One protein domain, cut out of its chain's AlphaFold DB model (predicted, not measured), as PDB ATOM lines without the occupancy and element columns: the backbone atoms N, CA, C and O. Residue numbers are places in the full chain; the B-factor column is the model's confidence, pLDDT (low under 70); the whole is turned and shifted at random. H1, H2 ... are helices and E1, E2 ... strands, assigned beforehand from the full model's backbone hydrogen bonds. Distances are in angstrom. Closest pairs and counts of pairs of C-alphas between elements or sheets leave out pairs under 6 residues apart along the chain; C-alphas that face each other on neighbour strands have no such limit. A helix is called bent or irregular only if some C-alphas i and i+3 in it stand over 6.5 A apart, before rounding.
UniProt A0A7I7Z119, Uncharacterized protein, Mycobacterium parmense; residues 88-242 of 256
ATOM      1  N   ALA A  88      46.635  70.762 -31.244       78.56
ATOM      2  CA  ALA A  88      46.474  69.831 -30.133       78.56
ATOM      3  C   ALA A  88      44.996  69.585 -29.800       78.56
ATOM      4  O   ALA A  88      44.615  68.439 -29.566       78.56
ATOM      5  N   ALA A  89      44.149  70.618 -29.844       82.44
ATOM      6  CA  ALA A  89      42.708  70.482 -29.661       82.44
ATOM      7  C   ALA A  89      42.080  69.636 -30.777       82.44
ATOM      8  O   ALA A  89      41.336  68.704 -30.483       82.44
ATOM      9  N   CYS A  90      42.432  69.875 -32.044       81.81
ATOM     10  CA  CYS A  90      41.950  69.067 -33.168       81.81
ATOM     11  C   CYS A  90      42.390  67.597 -33.072       81.81
ATOM     12  O   CYS A  90      41.594  66.689 -33.331       81.81
ATOM     13  N   VAL A  91      43.636  67.342 -32.658       85.06
ATOM     14  CA  VAL A  91      44.146  65.984 -32.415       85.06
ATOM     15  C   VAL A  91      43.388  65.322 -31.263       85.06
ATOM     16  O   VAL A  91      42.925  64.191 -31.407       85.06
ATOM     17  N   ALA A  92      43.192  66.024 -30.144       85.94
ATOM     18  CA  ALA A  92      42.451  65.509 -28.995       85.94
ATOM     19  C   ALA A  92      40.987  65.192 -29.344       85.94
ATOM     20  O   ALA A  92      40.487  64.129 -28.977       85.94
ATOM     21  N   VAL A  93      40.319  66.064 -30.104       90.25
ATOM     22  CA  VAL A  93      38.939  65.863 -30.576       90.25
ATOM     23  C   VAL A  93      38.864  64.652 -31.506       90.25
ATOM     24  O   VAL A  93      38.003  63.795 -31.324       90.25
ATOM     25  N   SER A  94      39.798  64.518 -32.447       88.56
ATOM     26  CA  SER A  94      39.846  63.376 -33.371       88.56
ATOM     27  C   SER A  94      40.073  62.051 -32.636       88.56
ATOM     28  O   SER A  94      39.399  61.057 -32.913       88.56
ATOM     29  N   LEU A  95      40.968  62.040 -31.641       87.88
ATOM     30  CA  LEU A  95      41.185  60.887 -30.764       87.88
ATOM     31  C   LEU A  95      39.925  60.553 -29.951       87.88
ATOM     32  O   LEU A  95      39.548  59.384 -29.864       87.88
ATOM     33  N   ALA A  96      39.242  61.559 -29.400       86.00
ATOM     34  CA  ALA A  96      38.000  61.369 -28.654       86.00
ATOM     35  C   ALA A  96      36.880  60.797 -29.539       86.00
ATOM     36  O   ALA A  96      36.235  59.822 -29.152       86.00
ATOM     37  N   ILE A  97      36.693  61.329 -30.752       89.94
ATOM     38  CA  ILE A  97      35.725  60.818 -31.734       89.94
ATOM     39  C   ILE A  97      36.056  59.367 -32.095       89.94
ATOM     40  O   ILE A  97      35.176  58.506 -32.045       89.94
ATOM     41  N   GLY A  98      37.323  59.062 -32.386       85.62
ATOM     42  CA  GLY A  98      37.768  57.699 -32.681       85.62
ATOM     43  C   GLY A  98      37.469  56.718 -31.540       85.62
ATOM     44  O   GLY A  98      36.990  55.607 -31.783       85.62
ATOM     45  N   LEU A  99      37.674  57.135 -30.286       84.12
ATOM     46  CA  LEU A  99      37.326  56.343 -29.102       84.12
ATOM     47  C   LEU A  99      35.809  56.127 -28.973       84.12
ATOM     48  O   LEU A  99      35.383  55.007 -28.682       84.12
ATOM     49  N   ILE A 100      34.995  57.155 -29.232       84.50
ATOM     50  CA  ILE A 100      33.527  57.069 -29.189       84.50
ATOM     51  C   ILE A 100      33.004  56.119 -30.273       84.50
ATOM     52  O   ILE A 100      32.236  55.207 -29.964       84.50
ATOM     53  N   VAL A 101      33.451  56.272 -31.523       86.88
ATOM     54  CA  VAL A 101      33.046  55.411 -32.648       86.88
ATOM     55  C   VAL A 101      33.446  53.961 -32.386       86.88
ATOM     56  O   VAL A 101      32.623  53.052 -32.515       86.88
ATOM     57  N   ARG A 102      34.683  53.733 -31.927       83.94
ATOM     58  CA  ARG A 102      35.153  52.401 -31.528       83.94
ATOM     59  C   ARG A 102      34.276  51.801 -30.427       83.94
ATOM     60  O   ARG A 102      33.904  50.630 -30.524       83.94
ATOM     61  N   ARG A 103      33.939  52.576 -29.389       81.00
ATOM     62  CA  ARG A 103      33.064  52.135 -28.292       81.00
ATOM     63  C   ARG A 103      31.684  51.743 -28.817       81.00
ATOM     64  O   ARG A 103      31.199  50.665 -28.479       81.00
ATOM     65  N   LEU A 104      31.071  52.577 -29.656       82.56
ATOM     66  CA  LEU A 104      29.764  52.298 -30.256       82.56
ATOM     67  C   LEU A 104      29.794  51.024 -31.108       82.56
ATOM     68  O   LEU A 104      28.905  50.186 -30.965       82.56
ATOM     69  N   HIS A 105      30.834  50.834 -31.923       83.38
ATOM     70  CA  HIS A 105      31.000  49.638 -32.749       83.38
ATOM     71  C   HIS A 105      31.112  48.360 -31.902       83.38
ATOM     72  O   HIS A 105      30.390  47.392 -32.146       83.38
ATOM     73  N   ILE A 106      31.957  48.369 -30.861       78.12
ATOM     74  CA  ILE A 106      32.109  47.231 -29.942       78.12
ATOM     75  C   ILE A 106      30.793  46.954 -29.208       78.12
ATOM     76  O   ILE A 106      30.341  45.813 -29.194       78.12
ATOM     77  N   ALA A 107      30.150  47.975 -28.635       74.56
ATOM     78  CA  ALA A 107      28.898  47.811 -27.898       74.56
ATOM     79  C   ALA A 107      27.765  47.285 -28.800       74.56
ATOM     80  O   ALA A 107      27.025  46.384 -28.408       74.56
ATOM     81  N   ALA A 108      27.660  47.788 -30.033       79.00
ATOM     82  CA  ALA A 108      26.703  47.296 -31.019       79.00
ATOM     83  C   ALA A 108      26.997  45.847 -31.442       79.00
ATOM     84  O   ALA A 108      26.068  45.054 -31.579       79.00
ATOM     85  N   GLY A 109      28.268  45.478 -31.626       78.88
ATOM     86  CA  GLY A 109      28.671  44.096 -31.899       78.88
ATOM     87  C   GLY A 109      28.339  43.150 -30.745       78.88
ATOM     88  O   GLY A 109      27.752  42.092 -30.955       78.88
ATOM     89  N   MET A 110      28.613  43.568 -29.508       74.44
ATOM     90  CA  MET A 110      28.280  42.806 -28.301       74.44
ATOM     91  C   MET A 110      26.765  42.638 -28.118       74.44
ATOM     92  O   MET A 110      26.318  41.537 -27.804       74.44
ATOM     93  N   ARG A 111      25.969  43.692 -28.360       71.00
ATOM     94  CA  ARG A 111      24.495  43.636 -28.310       71.00
ATOM     95  C   ARG A 111      23.909  42.705 -29.366       71.00
ATOM     96  O   ARG A 111      23.017  41.923 -29.059       71.00
ATOM     97  N   ARG A 112      24.434  42.761 -30.593       76.38
ATOM     98  CA  ARG A 112      24.020  41.879 -31.697       76.38
ATOM     99  C   ARG A 112      24.520  40.441 -31.534       76.38
ATOM    100  O   ARG A 112      24.021  39.544 -32.201       76.38
ATOM    101  N   GLY A 113      25.475  40.205 -30.632       66.31
ATOM    102  CA  GLY A 113      26.103  38.900 -30.460       66.31
ATOM    103  C   GLY A 113      27.005  38.514 -31.633       66.31
ATOM    104  O   GLY A 113      27.102  37.330 -31.939       66.31
ATOM    105  N   ASP A 114      27.630  39.501 -32.280       77.06
ATOM    106  CA  ASP A 114      28.507  39.317 -33.435       77.06
ATOM    107  C   ASP A 114      29.706  38.411 -33.070       77.06
ATOM    108  O   ASP A 114      30.517  38.780 -32.205       77.06
ATOM    109  N   PRO A 115      29.843  37.234 -33.714       73.44
ATOM    110  CA  PRO A 115      30.925  36.301 -33.439       73.44
ATOM    111  C   PRO A 115      32.311  36.924 -33.621       73.44
ATOM    112  O   PRO A 115      33.202  36.643 -32.824       73.44
ATOM    113  N   ALA A 116      32.501  37.802 -34.612       77.56
ATOM    114  CA  ALA A 116      33.799  38.397 -34.916       77.56
ATOM    115  C   ALA A 116      34.256  39.355 -33.808       77.56
ATOM    116  O   ALA A 116      35.418  39.325 -33.391       77.56
ATOM    117  N   VAL A 117      33.337  40.161 -33.272       73.56
ATOM    118  CA  VAL A 117      33.616  41.080 -32.157       73.56
ATOM    119  C   VAL A 117      33.915  40.301 -30.877       73.56
ATOM    120  O   VAL A 117      34.891  40.601 -30.177       73.56
ATOM    121  N   ILE A 118      33.125  39.260 -30.595       70.94
ATOM    122  CA  ILE A 118      33.318  38.389 -29.430       70.94
ATOM    123  C   ILE A 118      34.656  37.643 -29.528       70.94
ATOM    124  O   ILE A 118      35.421  37.637 -28.558       70.94
ATOM    125  N   ASP A 119      34.991  37.068 -30.685       72.94
ATOM    126  CA  ASP A 119      36.239  36.328 -30.884       72.94
ATOM    127  C   ASP A 119      37.467  37.238 -30.910       72.94
ATOM    128  O   ASP A 119      38.503  36.882 -30.340       72.94
ATOM    129  N   ALA A 120      37.374  38.438 -31.488       72.19
ATOM    130  CA  ALA A 120      38.440  39.433 -31.407       72.19
ATOM    131  C   ALA A 120      38.714  39.826 -29.946       72.19
ATOM    132  O   ALA A 120      39.874  39.897 -29.520       72.19
ATOM    133  N   LYS A 121      37.658  40.017 -29.140       68.38
ATOM    134  CA  LYS A 121      37.780  40.292 -27.701       68.38
ATOM    135  C   LYS A 121      38.361  39.090 -26.952       68.38
ATOM    136  O   LYS A 121      39.282  39.271 -26.157       68.38
ATOM    137  N   ARG A 122      37.922  37.864 -27.260       68.50
ATOM    138  CA  ARG A 122      38.459  36.614 -26.693       68.50
ATOM    139  C   ARG A 122      39.948  36.441 -27.004       68.50
ATOM    140  O   ARG A 122      40.725  36.170 -26.091       68.50
ATOM    141  N   LYS A 123      40.374  36.644 -28.257       66.75
ATOM    142  CA  LYS A 123      41.786  36.566 -28.680       66.75
ATOM    143  C   LYS A 123      42.639  37.617 -27.970       66.75
ATOM    144  O   LYS A 123      43.706  37.288 -27.456       66.75
ATOM    145  N   ARG A 124      42.162  38.862 -27.880       62.78
ATOM    146  CA  ARG A 124      42.847  39.954 -27.171       62.78
ATOM    147  C   ARG A 124      42.956  39.688 -25.669       62.78
ATOM    148  O   ARG A 124      44.043  39.824 -25.118       62.78
ATOM    149  N   ASN A 125      41.894  39.220 -25.019       62.53
ATOM    150  CA  ASN A 125      41.928  38.856 -23.602       62.53
ATOM    151  C   ASN A 125      42.819  37.634 -23.336       62.53
ATOM    152  O   ASN A 125      43.586  37.637 -22.383       62.53
ATOM    153  N   LYS A 126      42.804  36.610 -24.198       62.03
ATOM    154  CA  LYS A 126      43.750  35.485 -24.098       62.03
ATOM    155  C   LYS A 126      45.204  35.949 -24.273       62.03
ATOM    156  O   LYS A 126      46.109  35.329 -23.736       62.03
ATOM    157  N   ARG A 127      45.458  37.054 -24.979       56.06
ATOM    158  CA  ARG A 127      46.803  37.648 -25.096       56.06
ATOM    159  C   ARG A 127      47.174  38.572 -23.934       56.06
ATOM    160  O   ARG A 127      48.350  38.637 -23.601       56.06
ATOM    161  N   PHE A 128      46.208  39.255 -23.321       54.12
ATOM    162  CA  PHE A 128      46.439  40.208 -22.229       54.12
ATOM    163  C   PHE A 128      46.138  39.631 -20.848       54.12
ATOM    164  O   PHE A 128      47.035  39.548 -20.018       54.12
ATOM    165  N   ALA A 129      44.903  39.198 -20.600       53.66
ATOM    166  CA  ALA A 129      44.482  38.676 -19.307       53.66
ATOM    167  C   ALA A 129      45.129  37.335 -18.982       53.66
ATOM    168  O   ALA A 129      45.602  37.209 -17.862       53.66
ATOM    169  N   ASN A 130      45.253  36.373 -19.916       53.00
ATOM    170  CA  ASN A 130      46.049  35.177 -19.594       53.00
ATOM    171  C   ASN A 130      47.484  35.602 -19.306       53.00
ATOM    172  O   ASN A 130      47.967  35.287 -18.242       53.00
ATOM    173  N   LYS A 131      48.135  36.408 -20.151       52.06
ATOM    174  CA  LYS A 131      49.537  36.805 -19.928       52.06
ATOM    175  C   LYS A 131      49.749  37.575 -18.613       52.06
ATOM    176  O   LYS A 131      50.785  37.387 -17.990       52.06
ATOM    177  N   MET A 132      48.781  38.377 -18.159       52.44
ATOM    178  CA  MET A 132      48.788  39.022 -16.837       52.44
ATOM    179  C   MET A 132      48.504  38.033 -15.700       52.44
ATOM    180  O   MET A 132      49.187  38.068 -14.685       52.44
ATOM    181  N   VAL A 133      47.536  37.133 -15.863       55.31
ATOM    182  CA  VAL A 133      47.184  36.119 -14.860       55.31
ATOM    183  C   VAL A 133      48.318  35.100 -14.689       55.31
ATOM    184  O   VAL A 133      48.669  34.801 -13.551       55.31
ATOM    185  N   THR A 134      48.958  34.636 -15.773       52.09
ATOM    186  CA  THR A 134      50.117  33.732 -15.717       52.09
ATOM    187  C   THR A 134      51.402  34.434 -15.285       52.09
ATOM    188  O   THR A 134      52.149  33.837 -14.523       52.09
ATOM    189  N   ARG A 135      51.684  35.683 -15.707       47.78
ATOM    190  CA  ARG A 135      52.897  36.394 -15.237       47.78
ATOM    191  C   ARG A 135      52.818  36.815 -13.781       47.78
ATOM    192  O   ARG A 135      53.843  36.855 -13.117       47.78
ATOM    193  N   VAL A 136      51.633  37.185 -13.303       51.50
ATOM    194  CA  VAL A 136      51.483  37.695 -11.938       51.50
ATOM    195  C   VAL A 136      51.143  36.558 -10.969       51.50
ATOM    196  O   VAL A 136      51.418  36.687  -9.784       51.50
ATOM    197  N   GLY A 137      50.587  35.429 -11.431       49.31
ATOM    198  CA  GLY A 137      50.361  34.237 -10.600       49.31
ATOM    199  C   GLY A 137      49.460  34.490  -9.383       49.31
ATOM    200  O   GLY A 137      49.596  33.822  -8.362       49.31
ATOM    201  N   ARG A 138      48.584  35.503  -9.446       58.53
ATOM    202  CA  ARG A 138      47.799  35.991  -8.296       58.53
ATOM    203  C   ARG A 138      46.295  35.751  -8.401       58.53
ATOM    204  O   ARG A 138      45.583  36.128  -7.483       58.53
ATOM    205  N   ALA A 139      45.759  35.161  -9.470       57.69
ATOM    206  CA  ALA A 139      44.313  34.901  -9.523       57.69
ATOM    207  C   ALA A 139      43.894  33.981  -8.360       57.69
ATOM    208  O   ALA A 139      44.479  32.919  -8.172       57.69
ATOM    209  N   GLY A 140      42.939  34.433  -7.547       55.88
ATOM    210  CA  GLY A 140      42.500  33.744  -6.335       55.88
ATOM    211  C   GLY A 140      43.433  33.872  -5.124       55.88
ATOM    212  O   GLY A 140      43.142  33.251  -4.111       55.88
ATOM    213  N   ARG A 141      44.524  34.653  -5.183       60.31
ATOM    214  CA  ARG A 141      45.425  34.922  -4.040       60.31
ATOM    215  C   ARG A 141      45.049  36.214  -3.295       60.31
ATOM    216  O   ARG A 141      44.407  37.075  -3.901       60.31
ATOM    217  N   PRO A 142      45.493  36.378  -2.031       56.84
ATOM    218  CA  PRO A 142      45.358  37.628  -1.288       56.84
ATOM    219  C   PRO A 142      45.822  38.853  -2.101       56.84
ATOM    220  O   PRO A 142      46.856  38.795  -2.770       56.84
ATOM    221  N   HIS A 143      45.075  39.957  -2.034       61.84
ATOM    222  CA  HIS A 143      45.303  41.231  -2.741       61.84
ATOM    223  C   HIS A 143      45.147  41.181  -4.272       61.84
ATOM    224  O   HIS A 143      45.577  42.092  -4.984       61.84
ATOM    225  N   SER A 144      44.528  40.131  -4.813       68.62
ATOM    226  CA  SER A 144      44.223  40.042  -6.240       68.62
ATOM    227  C   SER A 144      42.839  40.584  -6.566       68.62
ATOM    228  O   SER A 144      41.876  40.329  -5.854       68.62
ATOM    229  N   VAL A 145      42.723  41.274  -7.701       73.44
ATOM    230  CA  VAL A 145      41.431  41.701  -8.275       73.44
ATOM    231  C   VAL A 145      40.744  40.594  -9.087       73.44
ATOM    232  O   VAL A 145      39.662  40.799  -9.640       73.44
ATOM    233  N   PHE A 146      41.391  39.431  -9.211       80.75
ATOM    234  CA  PHE A 146      40.889  38.278  -9.949       80.75
ATOM    235  C   PHE A 146      40.568  37.134  -8.990       80.75
ATOM    236  O   PHE A 146      41.436  36.711  -8.227       80.75
ATOM    237  N   GLY A 147      39.350  36.605  -9.077       83.88
ATOM    238  CA  GLY A 147      38.946  35.332  -8.482       83.88
ATOM    239  C   GLY A 147      38.911  34.222  -9.531       83.88
ATOM    240  O   GLY A 147      39.000  34.485 -10.732       83.88
ATOM    241  N   ILE A 148      38.776  32.978  -9.085       86.38
ATOM    242  CA  ILE A 148      38.587  31.823  -9.968       86.38
ATOM    243  C   ILE A 148      37.180  31.281  -9.743       86.38
ATOM    244  O   ILE A 148      36.871  30.839  -8.641       86.38
ATOM    245  N   VAL A 149      36.334  31.329 -10.774       88.19
ATOM    246  CA  VAL A 149      35.017  30.687 -10.734       88.19
ATOM    247  C   VAL A 149      35.129  29.254 -11.232       88.19
ATOM    248  O   VAL A 149      35.613  29.002 -12.338       88.19
ATOM    249  N   GLU A 150      34.672  28.330 -10.402       89.62
ATOM    250  CA  GLU A 150      34.592  26.903 -10.661       89.62
ATOM    251  C   GLU A 150      33.118  26.544 -10.856       89.62
ATOM    252  O   GLU A 150      32.280  26.768  -9.983       89.62
ATOM    253  N   CYS A 151      32.780  26.062 -12.049       90.38
ATOM    254  CA  CYS A 151      31.405  25.747 -12.424       90.38
ATOM    255  C   CYS A 151      31.340  24.474 -13.265       90.38
ATOM    256  O   CYS A 151      32.258  24.169 -14.030       90.38
ATOM    257  N   THR A 152      30.224  23.761 -13.175       88.81
ATOM    258  CA  THR A 152      29.994  22.539 -13.950       88.81
ATOM    259  C   THR A 152      29.316  22.863 -15.276       88.81
ATOM    260  O   THR A 152      28.314  23.582 -15.335       88.81
ATOM    261  N   GLY A 153      29.865  22.346 -16.374       86.00
ATOM    262  CA  GLY A 153      29.323  22.554 -17.711       86.00
ATOM    263  C   GLY A 153      27.921  21.986 -17.860       86.00
ATOM    264  O   GLY A 153      27.757  20.773 -17.836       86.00
ATOM    265  N   ARG A 154      26.926  22.834 -18.145       86.75
ATOM    266  CA  ARG A 154      25.519  22.399 -18.266       86.75
ATOM    267  C   ARG A 154      25.267  21.303 -19.317       86.75
ATOM    268  O   ARG A 154      24.280  20.594 -19.229       86.75
ATOM    269  N   ARG A 155      26.116  21.221 -20.352       86.38
ATOM    270  CA  ARG A 155      25.997  20.244 -21.456       86.38
ATOM    271  C   ARG A 155      26.970  19.077 -21.336       86.38
ATOM    272  O   ARG A 155      26.710  18.021 -21.885       86.38
ATOM    273  N   THR A 156      28.126  19.304 -20.718       86.69
ATOM    274  CA  THR A 156      29.249  18.357 -20.732       86.69
ATOM    275  C   THR A 156      29.496  17.710 -19.376       86.69
ATOM    276  O   THR A 156      30.298  16.788 -19.310       86.69
ATOM    277  N   GLY A 157      28.905  18.228 -18.294       86.44
ATOM    278  CA  GLY A 157      29.175  17.795 -16.918       86.44
ATOM    279  C   GLY A 157      30.605  18.067 -16.435       86.44
ATOM    280  O   GLY A 157      30.937  17.767 -15.296       86.44
ATOM    281  N   ARG A 158      31.476  18.636 -17.279       85.44
ATOM    282  CA  ARG A 158      32.893  18.835 -16.953       85.44
ATOM    283  C   ARG A 158      33.084  20.042 -16.032       85.44
ATOM    284  O   ARG A 158      32.393  21.046 -16.229       85.44
ATOM    285  N   PRO A 159      34.044  19.996 -15.094       83.00
ATOM    286  CA  PRO A 159      34.421  21.165 -14.316       83.00
ATOM    287  C   PRO A 159      35.134  22.191 -15.206       83.00
ATOM    288  O   PRO A 159      36.026  21.860 -15.990       83.00
ATOM    289  N   TYR A 160      34.740  23.456 -15.082       78.94
ATOM    290  CA  TYR A 160      35.362  24.599 -15.742       78.94
ATOM    291  C   TYR A 160      35.869  25.579 -14.696       78.94
ATOM    292  O   TYR A 160      35.100  26.057 -13.866       78.94
ATOM    293  N   SER A 161      37.146  25.936 -14.808       83.19
ATOM    294  CA  SER A 161      37.793  26.953 -13.984       83.19
ATOM    295  C   SER A 161      38.083  28.181 -14.843       83.19
ATOM    296  O   SER A 161      38.766  28.087 -15.865       83.19
ATOM    297  N   THR A 162      37.506  29.329 -14.486       82.19
ATOM    298  CA  THR A 162      37.673  30.576 -15.243       82.19
ATOM    299  C   THR A 162      38.151  31.700 -14.327       82.19
ATOM    300  O   THR A 162      37.473  32.014 -13.351       82.19
ATOM    301  N   PRO A 163      39.280  32.366 -14.630       83.19
ATOM    302  CA  PRO A 163      39.653  33.577 -13.919       83.19
ATOM    303  C   PRO A 163      38.687  34.704 -14.299       83.19
ATOM    304  O   PRO A 163      38.537  35.047 -15.474       83.19
ATOM    305  N   ILE A 164      38.038  35.286 -13.299       82.44
ATOM    306  CA  ILE A 164      37.096  36.394 -13.455       82.44
ATOM    307  C   ILE A 164      37.530  37.566 -12.583       82.44
ATOM    308  O   ILE A 164      38.134  37.392 -11.528       82.44
ATOM    309  N   ARG A 165      37.241  38.788 -13.028       82.44
ATOM    310  CA  ARG A 165      37.420  39.972 -12.183       82.44
ATOM    311  C   ARG A 165      36.280  40.015 -11.174       82.44
ATOM    312  O   ARG A 165      35.129  39.884 -11.576       82.44
ATOM    313  N   VAL A 166      36.596  40.220  -9.904       84.88
ATOM    314  CA  VAL A 166      35.610  40.207  -8.821       84.88
ATOM    315  C   VAL A 166      35.737  41.494  -8.023       84.88
ATOM    316  O   VAL A 166      36.845  41.948  -7.738       84.88
ATOM    317  N   VAL A 167      34.594  42.079  -7.681       86.56
ATOM    318  CA  VAL A 167      34.477  43.114  -6.656       86.56
ATOM    319  C   VAL A 167      33.589  42.565  -5.554       86.56
ATOM    320  O   VAL A 167      32.450  42.174  -5.811       86.56
ATOM    321  N   GLU A 168      34.135  42.482  -4.349       86.50
ATOM    322  CA  GLU A 168      33.411  41.998  -3.181       86.50
ATOM    323  C   GLU A 168      32.516  43.090  -2.597       86.50
ATOM    324  O   GLU A 168      32.943  44.227  -2.426       86.50
ATOM    325  N   GLN A 169      31.281  42.702  -2.291       86.81
ATOM    326  CA  GLN A 169      30.303  43.440  -1.500       86.81
ATOM    327  C   GLN A 169      29.995  42.622  -0.232       86.81
ATOM    328  O   GLN A 169      30.319  41.428  -0.199       86.81
ATOM    329  N   PRO A 170      29.342  43.208   0.792       81.19
ATOM    330  CA  PRO A 170      29.032  42.498   2.037       81.19
ATOM    331  C   PRO A 170      28.409  41.108   1.801       81.19
ATOM    332  O   PRO A 170      29.027  40.100   2.148       81.19
ATOM    333  N   ASP A 171      27.314  41.042   1.035       83.81
ATOM    334  CA  ASP A 171      26.547  39.796   0.825       83.81
ATOM    335  C   ASP A 171      26.681  39.198  -0.587       83.81
ATOM    336  O   ASP A 171      26.047  38.200  -0.939       83.81
ATOM    337  N   SER A 172      27.465  39.832  -1.461       88.00
ATOM    338  CA  SER A 172      27.518  39.443  -2.872       88.00
ATOM    339  C   SER A 172      28.840  39.787  -3.544       88.00
ATOM    340  O   SER A 172      29.683  40.499  -3.008       88.00
ATOM    341  N   PHE A 173      29.017  39.287  -4.759       90.12
ATOM    342  CA  PHE A 173      30.117  39.640  -5.637       90.12
ATOM    343  C   PHE A 173      29.583  40.285  -6.906       90.12
ATOM    344  O   PHE A 173      28.657  39.769  -7.532       90.12
ATOM    345  N   ILE A 174      30.198  41.388  -7.321       89.31
ATOM    346  CA  ILE A 174      29.934  42.022  -8.608       89.31
ATOM    347  C   ILE A 174      31.011  41.591  -9.595       89.31
ATOM    348  O   ILE A 174      32.206  41.822  -9.395       89.31
ATOM    349  N   VAL A 175      30.575  40.974 -10.689       87.81
ATOM    350  CA  VAL A 175      31.449  40.455 -11.742       87.81
ATOM    351  C   VAL A 175      31.043  41.083 -13.078       87.81
ATOM    352  O   VAL A 175      29.904  40.921 -13.514       87.81
ATOM    353  N   PRO A 176      31.930  41.813 -13.770       84.19
ATOM    354  CA  PRO A 176      31.625  42.345 -15.093       84.19
ATOM    355  C   PRO A 176      31.536  41.227 -16.141       84.19
ATOM    356  O   PRO A 176      32.451  40.409 -16.277       84.19
ATOM    357  N   LEU A 177      30.462  41.218 -16.938       83.44
ATOM    358  CA  LEU A 177      30.272  40.274 -18.042       83.44
ATOM    359  C   LEU A 177      31.017  40.773 -19.283       83.44
ATOM    360  O   LEU A 177      30.420  41.213 -20.263       83.44
ATOM    361  N   THR A 178      32.346  40.687 -19.261       73.31
ATOM    362  CA  THR A 178      33.206  41.185 -20.350       73.31
ATOM    363  C   THR A 178      32.884  40.571 -21.716       73.31
ATOM    364  O   THR A 178      33.071  41.239 -22.734       73.31
ATOM    365  N   TYR A 179      32.354  39.345 -21.765       72.88
ATOM    366  CA  TYR A 179      31.891  38.691 -23.001       72.88
ATOM    367  C   TYR A 179      30.365  38.612 -23.122       72.88
ATOM    368  O   TYR A 179      29.840  37.875 -23.956       72.88
ATOM    369  N   GLY A 180      29.651  39.388 -22.310       74.62
ATOM    370  CA  GLY A 180      28.201  39.457 -22.320       74.62
ATOM    371  C   GLY A 180      27.508  38.256 -21.658       74.62
ATOM    372  O   GLY A 180      28.151  37.369 -21.082       74.62
ATOM    373  N   PRO A 181      26.173  38.197 -21.756       79.06
ATOM    374  CA  PRO A 181      25.337  37.228 -21.042       79.06
ATOM    375  C   PRO A 181      25.428  35.802 -21.604       79.06
ATOM    376  O   PRO A 181      24.880  34.872 -21.024       79.06
ATOM    377  N   LYS A 182      26.135  35.593 -22.723       80.25
ATOM    378  CA  LYS A 182      26.371  34.259 -23.304       80.25
ATOM    379  C   LYS A 182      27.659  33.602 -22.793       80.25
ATOM    380  O   LYS A 182      28.027  32.526 -23.265       80.25
ATOM    381  N   THR A 183      28.367  34.239 -21.856       82.31
ATOM    382  CA  THR A 183      29.633  33.713 -21.334       82.31
ATOM    383  C   THR A 183      29.417  32.354 -20.660       82.31
ATOM    384  O   THR A 183      28.515  32.208 -19.842       82.31
ATOM    385  N   SER A 184      30.251  31.360 -20.985       83.31
ATOM    386  CA  SER A 184      30.061  29.967 -20.555       83.31
ATOM    387  C   SER A 184      29.934  29.809 -19.042       83.31
ATOM    388  O   SER A 184      28.998  29.151 -18.604       83.31
ATOM    389  N   TRP A 185      30.814  30.432 -18.252       86.44
ATOM    390  CA  TRP A 185      30.766  30.343 -16.790       86.44
ATOM    391  C   TRP A 185      29.471  30.932 -16.217       86.44
ATOM    392  O   TRP A 185      28.876  30.331 -15.331       86.44
ATOM    393  N   TYR A 186      28.989  32.055 -16.762       88.62
ATOM    394  CA  TYR A 186      27.748  32.693 -16.315       88.62
ATOM    395  C   TYR A 186      26.541  31.818 -16.644       88.62
ATOM    396  O   TYR A 186      25.710  31.556 -15.782       88.62
ATOM    397  N   VAL A 187      26.474  31.305 -17.876       88.50
ATOM    398  CA  VAL A 187      25.389  30.405 -18.279       88.50
ATOM    399  C   VAL A 187      25.439  29.113 -17.462       88.50
ATOM    400  O   VAL A 187      24.401  28.635 -17.035       88.50
ATOM    401  N   ASN A 188      26.618  28.557 -17.194       89.12
ATOM    402  CA  ASN A 188      26.750  27.359 -16.367       89.12
ATOM    403  C   ASN A 188      26.295  27.606 -14.920       89.12
ATOM    404  O   ASN A 188      25.533  26.796 -14.401       89.12
ATOM    405  N   LEU A 189      26.662  28.746 -14.321       89.00
ATOM    406  CA  LEU A 189      26.206  29.144 -12.982       89.00
ATOM    407  C   LEU A 189      24.691  29.369 -12.880       89.00
ATOM    408  O   LEU A 189      24.131  29.318 -11.791       89.00
ATOM    409  N   ARG A 190      24.012  29.647 -14.000       89.88
ATOM    410  CA  ARG A 190      22.544  29.730 -14.033       89.88
ATOM    411  C   ARG A 190      21.861  28.370 -13.920       89.88
ATOM    412  O   ARG A 190      20.689  28.335 -13.572       89.88
ATOM    413  N   HIS A 191      22.556  27.292 -14.272       87.69
ATOM    414  CA  HIS A 191      22.003  25.937 -14.245       87.69
ATOM    415  C   HIS A 191      22.467  25.138 -13.032       87.69
ATOM    416  O   HIS A 191      21.722  24.293 -12.558       87.69
ATOM    417  N   ASN A 192      23.682  25.391 -12.547       86.31
ATOM    418  CA  ASN A 192      24.257  24.691 -11.407       86.31
ATOM    419  C   ASN A 192      24.944  25.702 -10.483       86.31
ATOM    420  O   ASN A 192      25.626  26.597 -10.994       86.31
ATOM    421  N   PRO A 193      24.834  25.558  -9.150       86.44
ATOM    422  CA  PRO A 193      25.672  26.318  -8.233       86.44
ATOM    423  C   PRO A 193      27.156  26.006  -8.480       86.44
ATOM    424  O   PRO A 193      27.516  24.978  -9.059       86.44
ATOM    425  N   GLY A 194      28.027  26.922  -8.070       90.00
ATOM    426  CA  GLY A 194      29.469  26.778  -8.231       90.00
ATOM    427  C   GLY A 194      30.238  27.338  -7.046       90.00
ATOM    428  O   GLY A 194      29.662  27.765  -6.047       90.00
ATOM    429  N   VAL A 195      31.561  27.351  -7.172       91.62
ATOM    430  CA  VAL A 195      32.463  27.856  -6.133       91.62
ATOM    431  C   VAL A 195      33.293  28.992  -6.707       91.62
ATOM    432  O   VAL A 195      33.868  28.890  -7.788       91.62
ATOM    433  N   LEU A 196      33.362  30.100  -5.979       90.69
ATOM    434  CA  LEU A 196      34.259  31.203  -6.278       90.69
ATOM    435  C   LEU A 196      35.450  31.147  -5.324       90.69
ATOM    436  O   LEU A 196      35.302  31.379  -4.129       90.69
ATOM    437  N   ARG A 197      36.652  30.894  -5.845       88.62
ATOM    438  CA  ARG A 197      37.889  31.048  -5.072       88.62
ATOM    439  C   ARG A 197      38.300  32.515  -5.071       88.62
ATOM    440  O   ARG A 197      38.788  33.039  -6.079       88.62
ATOM    441  N   TRP A 198      38.086  33.175  -3.940       86.00
ATOM    442  CA  TRP A 198      38.326  34.599  -3.734       86.00
ATOM    443  C   TRP A 198      39.248  34.816  -2.533       86.00
ATOM    444  O   TRP A 198      39.014  34.258  -1.468       86.00
ATOM    445  N   GLN A 199      40.317  35.604  -2.709       82.12
ATOM    446  CA  GLN A 199      41.301  35.903  -1.649       82.12
ATOM    447  C   GLN A 199      41.818  34.652  -0.902       82.12
ATOM    448  O   GLN A 199      42.029  34.671   0.305       82.12
ATOM    449  N   GLY A 200      42.009  33.540  -1.614       80.81
ATOM    450  CA  GLY A 200      42.459  32.262  -1.055       80.81
ATOM    451  C   GLY A 200      41.357  31.385  -0.456       80.81
ATOM    452  O   GLY A 200      41.642  30.241  -0.114       80.81
ATOM    453  N   ARG A 201      40.108  31.859  -0.374       85.06
ATOM    454  CA  ARG A 201      38.982  31.143   0.248       85.06
ATOM    455  C   ARG A 201      37.984  30.647  -0.805       85.06
ATOM    456  O   ARG A 201      37.653  31.409  -1.717       85.06
ATOM    457  N   PRO A 202      37.509  29.392  -0.726       89.81
ATOM    458  CA  PRO A 202      36.373  28.943  -1.522       89.81
ATOM    459  C   PRO A 202      35.083  29.539  -0.944       89.81
ATOM    460  O   PRO A 202      34.835  29.439   0.252       89.81
ATOM    461  N   VAL A 203      34.274  30.173  -1.789       90.12
ATOM    462  CA  VAL A 203      32.971  30.729  -1.410       90.12
ATOM    463  C   VAL A 203      31.903  30.117  -2.314       90.12
ATOM    464  O   VAL A 203      31.974  30.314  -3.533       90.12
ATOM    465  N   PRO A 204      30.926  29.374  -1.769       91.50
ATOM    466  CA  PRO A 204      29.789  28.887  -2.538       91.50
ATOM    467  C   PRO A 204      29.005  30.058  -3.143       91.50
ATOM    468  O   PRO A 204      28.656  31.023  -2.460       91.50
ATOM    469  N   VAL A 205      28.755  29.999  -4.450       90.31
ATOM    470  CA  VAL A 205      28.047  31.048  -5.191       90.31
ATOM    471  C   VAL A 205      26.959  30.454  -6.073       90.31
ATOM    472  O   VAL A 205      27.122  29.408  -6.703       90.31
ATOM    473  N   GLY A 206      25.844  31.166  -6.159       83.81
ATOM    474  CA  GLY A 206      24.699  30.782  -6.974       83.81
ATOM    475  C   GLY A 206      23.816  31.977  -7.305       83.81
ATOM    476  O   GLY A 206      24.143  33.121  -6.977       83.81
ATOM    477  N   ASN A 207      22.703  31.702  -7.984       83.06
ATOM    478  CA  ASN A 207      21.686  32.690  -8.357       83.06
ATOM    479  C   ASN A 207      22.264  33.953  -9.031       83.06
ATOM    480  O   ASN A 207      22.081  35.074  -8.547       83.06
ATOM    481  N   PRO A 208      22.993  33.792 -10.154       88.88
ATOM    482  CA  PRO A 208      23.646  34.907 -10.824       88.88
ATOM    483  C   PRO A 208      22.614  35.877 -11.426       88.88
ATOM    484  O   PRO A 208      21.975  35.586 -12.440       88.88
ATOM    485  N   THR A 209      22.493  37.068 -10.836       88.88
ATOM    486  CA  THR A 209      21.500  38.079 -11.228       88.88
ATOM    487  C   THR A 209      22.146  39.162 -12.096       88.88
ATOM    488  O   THR A 209      23.099  39.808 -11.649       88.88
ATOM    489  N   PRO A 210      21.690  39.386 -13.342       88.75
ATOM    490  CA  PRO A 210      22.246  40.434 -14.191       88.75
ATOM    491  C   PRO A 210      21.916  41.819 -13.622       88.75
ATOM    492  O   PRO A 210      20.788  42.083 -13.218       88.75
ATOM    493  N   VAL A 211      22.902  42.714 -13.616       87.50
ATOM    494  CA  VAL A 211      22.761  44.103 -13.165       87.50
ATOM    495  C   VAL A 211      23.403  45.054 -14.183       87.50
ATOM    496  O   VAL A 211      24.478  44.747 -14.709       87.50
ATOM    497  N   PRO A 212      22.786  46.208 -14.499       84.38
ATOM    498  CA  PRO A 212      23.387  47.189 -15.399       84.38
ATOM    499  C   PRO A 212      24.725  47.699 -14.857       84.38
ATOM    500  O   PRO A 212      24.820  48.041 -13.676       84.38
ATOM    501  N   THR A 213      25.747  47.818 -15.712       81.69
ATOM    502  CA  THR A 213      27.052  48.364 -15.290       81.69
ATOM    503  C   THR A 213      26.910  49.773 -14.720       81.69
ATOM    504  O   THR A 213      27.613  50.119 -13.777       81.69
ATOM    505  N   THR A 214      25.977  50.580 -15.231       80.56
ATOM    506  CA  THR A 214      25.697  51.931 -14.720       80.56
ATOM    507  C   THR A 214      25.328  51.917 -13.237       80.56
ATOM    508  O   THR A 214      25.875  52.716 -12.477       80.56
ATOM    509  N   ALA A 215      24.509  50.953 -12.809       79.81
ATOM    510  CA  ALA A 215      24.042  50.821 -11.432       79.81
ATOM    511  C   ALA A 215      25.156  50.412 -10.457       79.81
ATOM    512  O   ALA A 215      25.134  50.817  -9.304       79.81
ATOM    513  N   VAL A 216      26.145  49.636 -10.911       80.69
ATOM    514  CA  VAL A 216      27.233  49.113 -10.058       80.69
ATOM    515  C   VAL A 216      28.589  49.762 -10.326       80.69
ATOM    516  O   VAL A 216      29.595  49.392  -9.724       80.69
ATOM    517  N   SER A 217      28.639  50.746 -11.225       75.69
ATOM    518  CA  SER A 217      29.881  51.386 -11.662       75.69
ATOM    519  C   SER A 217      30.650  52.011 -10.499       75.69
ATOM    520  O   SER A 217      31.870  51.885 -10.441       75.69
ATOM    521  N   HIS A 218      29.936  52.596  -9.534       78.31
ATOM    522  CA  HIS A 218      30.478  53.214  -8.325       78.31
ATOM    523  C   HIS A 218      31.160  52.222  -7.362       78.31
ATOM    524  O   HIS A 218      31.924  52.646  -6.502       78.31
ATOM    525  N   LEU A 219      30.942  50.916  -7.528       77.50
ATOM    526  CA  LEU A 219      31.581  49.868  -6.720       77.50
ATOM    527  C   LEU A 219      32.906  49.400  -7.331       77.50
ATOM    528  O   LEU A 219      33.774  48.864  -6.651       77.50
ATOM    529  N   LEU A 220      33.092  49.608  -8.634       73.19
ATOM    530  CA  LEU A 220      34.308  49.208  -9.335       73.19
ATOM    531  C   LEU A 220      35.450  50.191  -9.007       73.19
ATOM    532  O   LEU A 220      35.196  51.392  -8.931       73.19
ATOM    533  N   PRO A 221      36.718  49.761  -8.888       71.25
ATOM    534  CA  PRO A 221      37.843  50.687  -8.733       71.25
ATOM    535  C   PRO A 221      37.993  51.614  -9.959       71.25
ATOM    536  O   PRO A 221      37.761  51.145 -11.080       71.25
ATOM    537  N   PRO A 222      38.449  52.878  -9.815       72.69
ATOM    538  CA  PRO A 222      38.515  53.854 -10.914       72.69
ATOM    539  C   PRO A 222      39.207  53.375 -12.207       72.69
ATOM    540  O   PRO A 222      38.582  53.468 -13.268       72.69
ATOM    541  N   PRO A 223      40.417  52.771 -12.182       65.94
ATOM    542  CA  PRO A 223      41.036  52.271 -13.414       65.94
ATOM    543  C   PRO A 223      40.231  51.127 -14.054       65.94
ATOM    544  O   PRO A 223      40.232  50.959 -15.273       65.94
ATOM    545  N   SER A 224      39.485  50.363 -13.250       66.50
ATOM    546  CA  SER A 224      38.626  49.277 -13.735       66.50
ATOM    547  C   SER A 224      37.379  49.816 -14.435       66.50
ATOM    548  O   SER A 224      36.990  49.268 -15.463       66.50
ATOM    549  N   ARG A 225      36.778  50.900 -13.913       72.00
ATOM    550  CA  ARG A 225      35.624  51.580 -14.534       72.00
ATOM    551  C   ARG A 225      35.963  52.023 -15.948       72.00
ATOM    552  O   ARG A 225      35.226  51.719 -16.880       72.00
ATOM    553  N   PHE A 226      37.104  52.693 -16.094       65.50
ATOM    554  CA  PHE A 226      37.550  53.232 -17.371       65.50
ATOM    555  C   PHE A 226      37.812  52.130 -18.406       65.50
ATOM    556  O   PHE A 226      37.318  52.208 -19.528       65.50
ATOM    557  N   LEU A 227      38.509  51.056 -18.017       66.25
ATOM    558  CA  LEU A 227      38.760  49.912 -18.901       66.25
ATOM    559  C   LEU A 227      37.466  49.200 -19.325       66.25
ATOM    560  O   LEU A 227      37.297  48.883 -20.499       66.25
ATOM    561  N   LEU A 228      36.534  48.975 -18.395       69.06
ATOM    562  CA  LEU A 228      35.255  48.324 -18.694       69.06
ATOM    563  C   LEU A 228      34.362  49.182 -19.597       69.06
ATOM    564  O   LEU A 228      33.695  48.639 -20.483       69.06
ATOM    565  N   TRP A 229      34.396  50.502 -19.398       68.56
ATOM    566  CA  TRP A 229      33.730  51.482 -20.250       68.56
ATOM    567  C   TRP A 229      34.311  51.488 -21.671       68.56
ATOM    568  O   TRP A 229      33.553  51.394 -22.637       68.56
ATOM    569  N   LEU A 230      35.644  51.500 -21.810       62.94
ATOM    570  CA  LEU A 230      36.324  51.394 -23.110       62.94
ATOM    571  C   LEU A 230      36.006  50.082 -23.838       62.94
ATOM    572  O   LEU A 230      35.879  50.059 -25.062       62.94
ATOM    573  N   ASP A 231      35.868  48.987 -23.092       64.94
ATOM    574  CA  ASP A 231      35.569  47.657 -23.625       64.94
ATOM    575  C   ASP A 231      34.074  47.419 -23.920       64.94
ATOM    576  O   ASP A 231      33.704  46.305 -24.319       64.94
ATOM    577  N   GLY A 232      33.218  48.430 -23.722       66.31
ATOM    578  CA  GLY A 232      31.777  48.372 -23.997       66.31
ATOM    579  C   GLY A 232      31.030  47.355 -23.131       66.31
ATOM    580  O   GLY A 232      30.104  46.696 -23.604       66.31
ATOM    581  N   THR A 233      31.486  47.139 -21.894       70.81
ATOM    582  CA  THR A 233      30.872  46.162 -20.986       70.81
ATOM    583  C   THR A 233      29.690  46.800 -20.259       70.81
ATOM    584  O   THR A 233      29.846  47.390 -19.193       70.81
ATOM    585  N   ASP A 234      28.498  46.663 -20.837       72.12
ATOM    586  CA  ASP A 234      27.274  47.309 -20.334       72.12
ATOM    587  C   ASP A 234      26.523  46.473 -19.274       72.12
ATOM    588  O   ASP A 234      25.589  46.964 -18.634       72.12
ATOM    589  N   GLN A 235      26.934  45.216 -19.063       80.25
ATOM    590  CA  GLN A 235      26.324  44.312 -18.089       80.25
ATOM    591  C   GLN A 235      27.336  43.758 -17.084       80.25
ATOM    592  O   GLN A 235      28.431  43.303 -17.431       80.25
ATOM    593  N   CYS A 236      26.906  43.722 -15.832       86.31
ATOM    594  CA  CYS A 236      27.538  43.019 -14.732       86.31
ATOM    595  C   CYS A 236      26.598  41.915 -14.238       86.31
ATOM    596  O   CYS A 236      25.419  41.865 -14.581       86.31
ATOM    597  N   VAL A 237      27.123  41.017 -13.418       89.81
ATOM    598  CA  VAL A 237      26.337  40.035 -12.685       89.81
ATOM    599  C   VAL A 237      26.638  40.160 -11.202       89.81
ATOM    600  O   VAL A 237      27.790  40.336 -10.804       89.81
ATOM    601  N   ARG A 238      25.583  40.075 -10.399       90.69
ATOM    602  CA  ARG A 238      25.645  39.905  -8.958       90.69
ATOM    603  C   ARG A 238      25.575  38.413  -8.646       90.69
ATOM    604  O   ARG A 238      24.611  37.751  -9.022       90.69
ATOM    605  N   LEU A 239      26.607  37.893  -7.995       90.19
ATOM    606  CA  LEU A 239      26.643  36.537  -7.455       90.19
ATOM    607  C   LEU A 239      26.377  36.628  -5.959       90.19
ATOM    608  O   LEU A 239      27.106  37.329  -5.260       90.19
ATOM    609  N   HIS A 240      25.348  35.952  -5.468       88.06
ATOM    610  CA  HIS A 240      25.075  35.929  -4.036       88.06
ATOM    611  C   HIS A 240      26.012  34.936  -3.350       88.06
ATOM    612  O   HIS A 240      26.282  33.860  -3.896       88.06
ATOM    613  N   LYS A 241      26.519  35.313  -2.172       88.25
ATOM    614  CA  LYS A 241      27.197  34.374  -1.280       88.25
ATOM    615  C   LYS A 241      26.129  33.396  -0.798       88.25
ATOM    616  O   LYS A 241      25.135  33.817  -0.215       88.25
ATOM    617  N   LEU A 242      26.285  32.116  -1.113       82.50
ATOM    618  CA  LEU A 242      25.451  31.091  -0.503       82.50
ATOM    619  C   LEU A 242      26.063  30.849   0.874       82.50
ATOM    620  O   LEU A 242      27.159  30.297   0.972       82.50
TER     621      LEU A 242
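AT A GLANCE: This is residues 88 to 242 of the 256 residues of an uncharacterized protein of Mycobacterium parmense (UniProt A0A7I7Z119). One antiparallel sheet of six strands is curled like part of a barrel round the short helix H3, and its edge strands E2 and E3 come near each other where E2 ends. From this body a helical arm sticks out, residues 88 to 98 of H1; the other end of H1 makes a corner with H2, which runs back past the sheet and only grazes it, while the short helices H4 and H5 lie side by side, H4 over the face of the sheet opposite H3. The printed part has 155 residues with five named helices and six named strands, in the order H1 H2 E1 E2 E3 H3 E4 E5 H4 H5 E6; the sheet's order is E2 E1 E4 E5 E6 E3, and the class is mixed, helices and strands. The whole is compact, with a radius of gyration of the C-alphas of 16.3 A, yet elongated, spanning 52 by 33 by 32 A.

HOW THE PARTS SIT: H1, residues 88 to 112, touches H2, residues 115 to 136, with its residues 106 to 110 alone; the closest C-alphas, of Gly 109 and Val 117, are 5.8 A apart. Their lines stand at 72 degrees, only just about perpendicular. E1, residues 146 to 152, and E2, residues 159 to 165, form a hairpin, with N 149 and O 162 2.9 A apart. E4, residues 194 to 198, is the antiparallel neighbour of E1, with N 150 and O 195 2.8 A apart. E4 and E5, residues 201 to 212, form a second hairpin, with N 196 and O 203 2.8 A apart. E5 pairs with E4 over residues 201 to 205 and with E6, residues 235 to 241, over residues 205 to 212; N 211 and O 236 are 2.8 A apart. E3, residues 172 to 176, is the antiparallel neighbour of E6, with N 175 and O 237 2.9 A apart. This is a folded sheet, one sheet bent back on itself into two leaves: E2 E1 E4 face E6 E3, with E5 as the hinge. The sheet curls round H3, residues 184 to 191; the closest C-alphas of H3 and E1, Leu 189 and Cys 151, are 6.2 A apart. H4, residues 213 to 219, is on the opposite face, at a height over the sheet of 8.9 A. H5, residues 222 to 230, is close to H4 but not clearly touching, with the C-alphas of Ser 217 and Arg 225 closest at 6.4 A; their shallow tilt is 17 degrees, opposite ways. Every O i to N i+4 pair is within hydrogen-bond range in H1 and H5, against 16 of 18 in H2, 3 of 4 in H3 and 1 of 3 in H4, where 2 of 4 O i to N i+3 pairs are within range.

IN THESE COORDINATES: H1 begins at C-alpha 88, (46.474, 69.831, -30.133), and is 35.9 A long. H2 is 29.8 A long, with a kink of 27 degrees near residue 124. E1 is 19.6 A, E2 19.2 A, E3 13.2 A, H3 11.0 A and E4 12.6 A long. E5 is 27.3 A long and bends by 77 degrees at residue 207. H4, 9.8 A long, is irregular: C-alphas 215 and 218 are 7.5 A apart. H5 is 12.6 A long, and E6, 19.5 A long, ends at C-alpha 241, (27.197, 34.374, -1.280).

THE WHOLE: The two C-alphas farthest apart, of Ala 88 and Gly 157, are 56.4 A apart. The printed part has no cut, and no link is long. The mean pLDDT of the printed part is 78.2; 34 residues are under 70, namely 113, 121 to 144, 223 to 224 and 226 to 232.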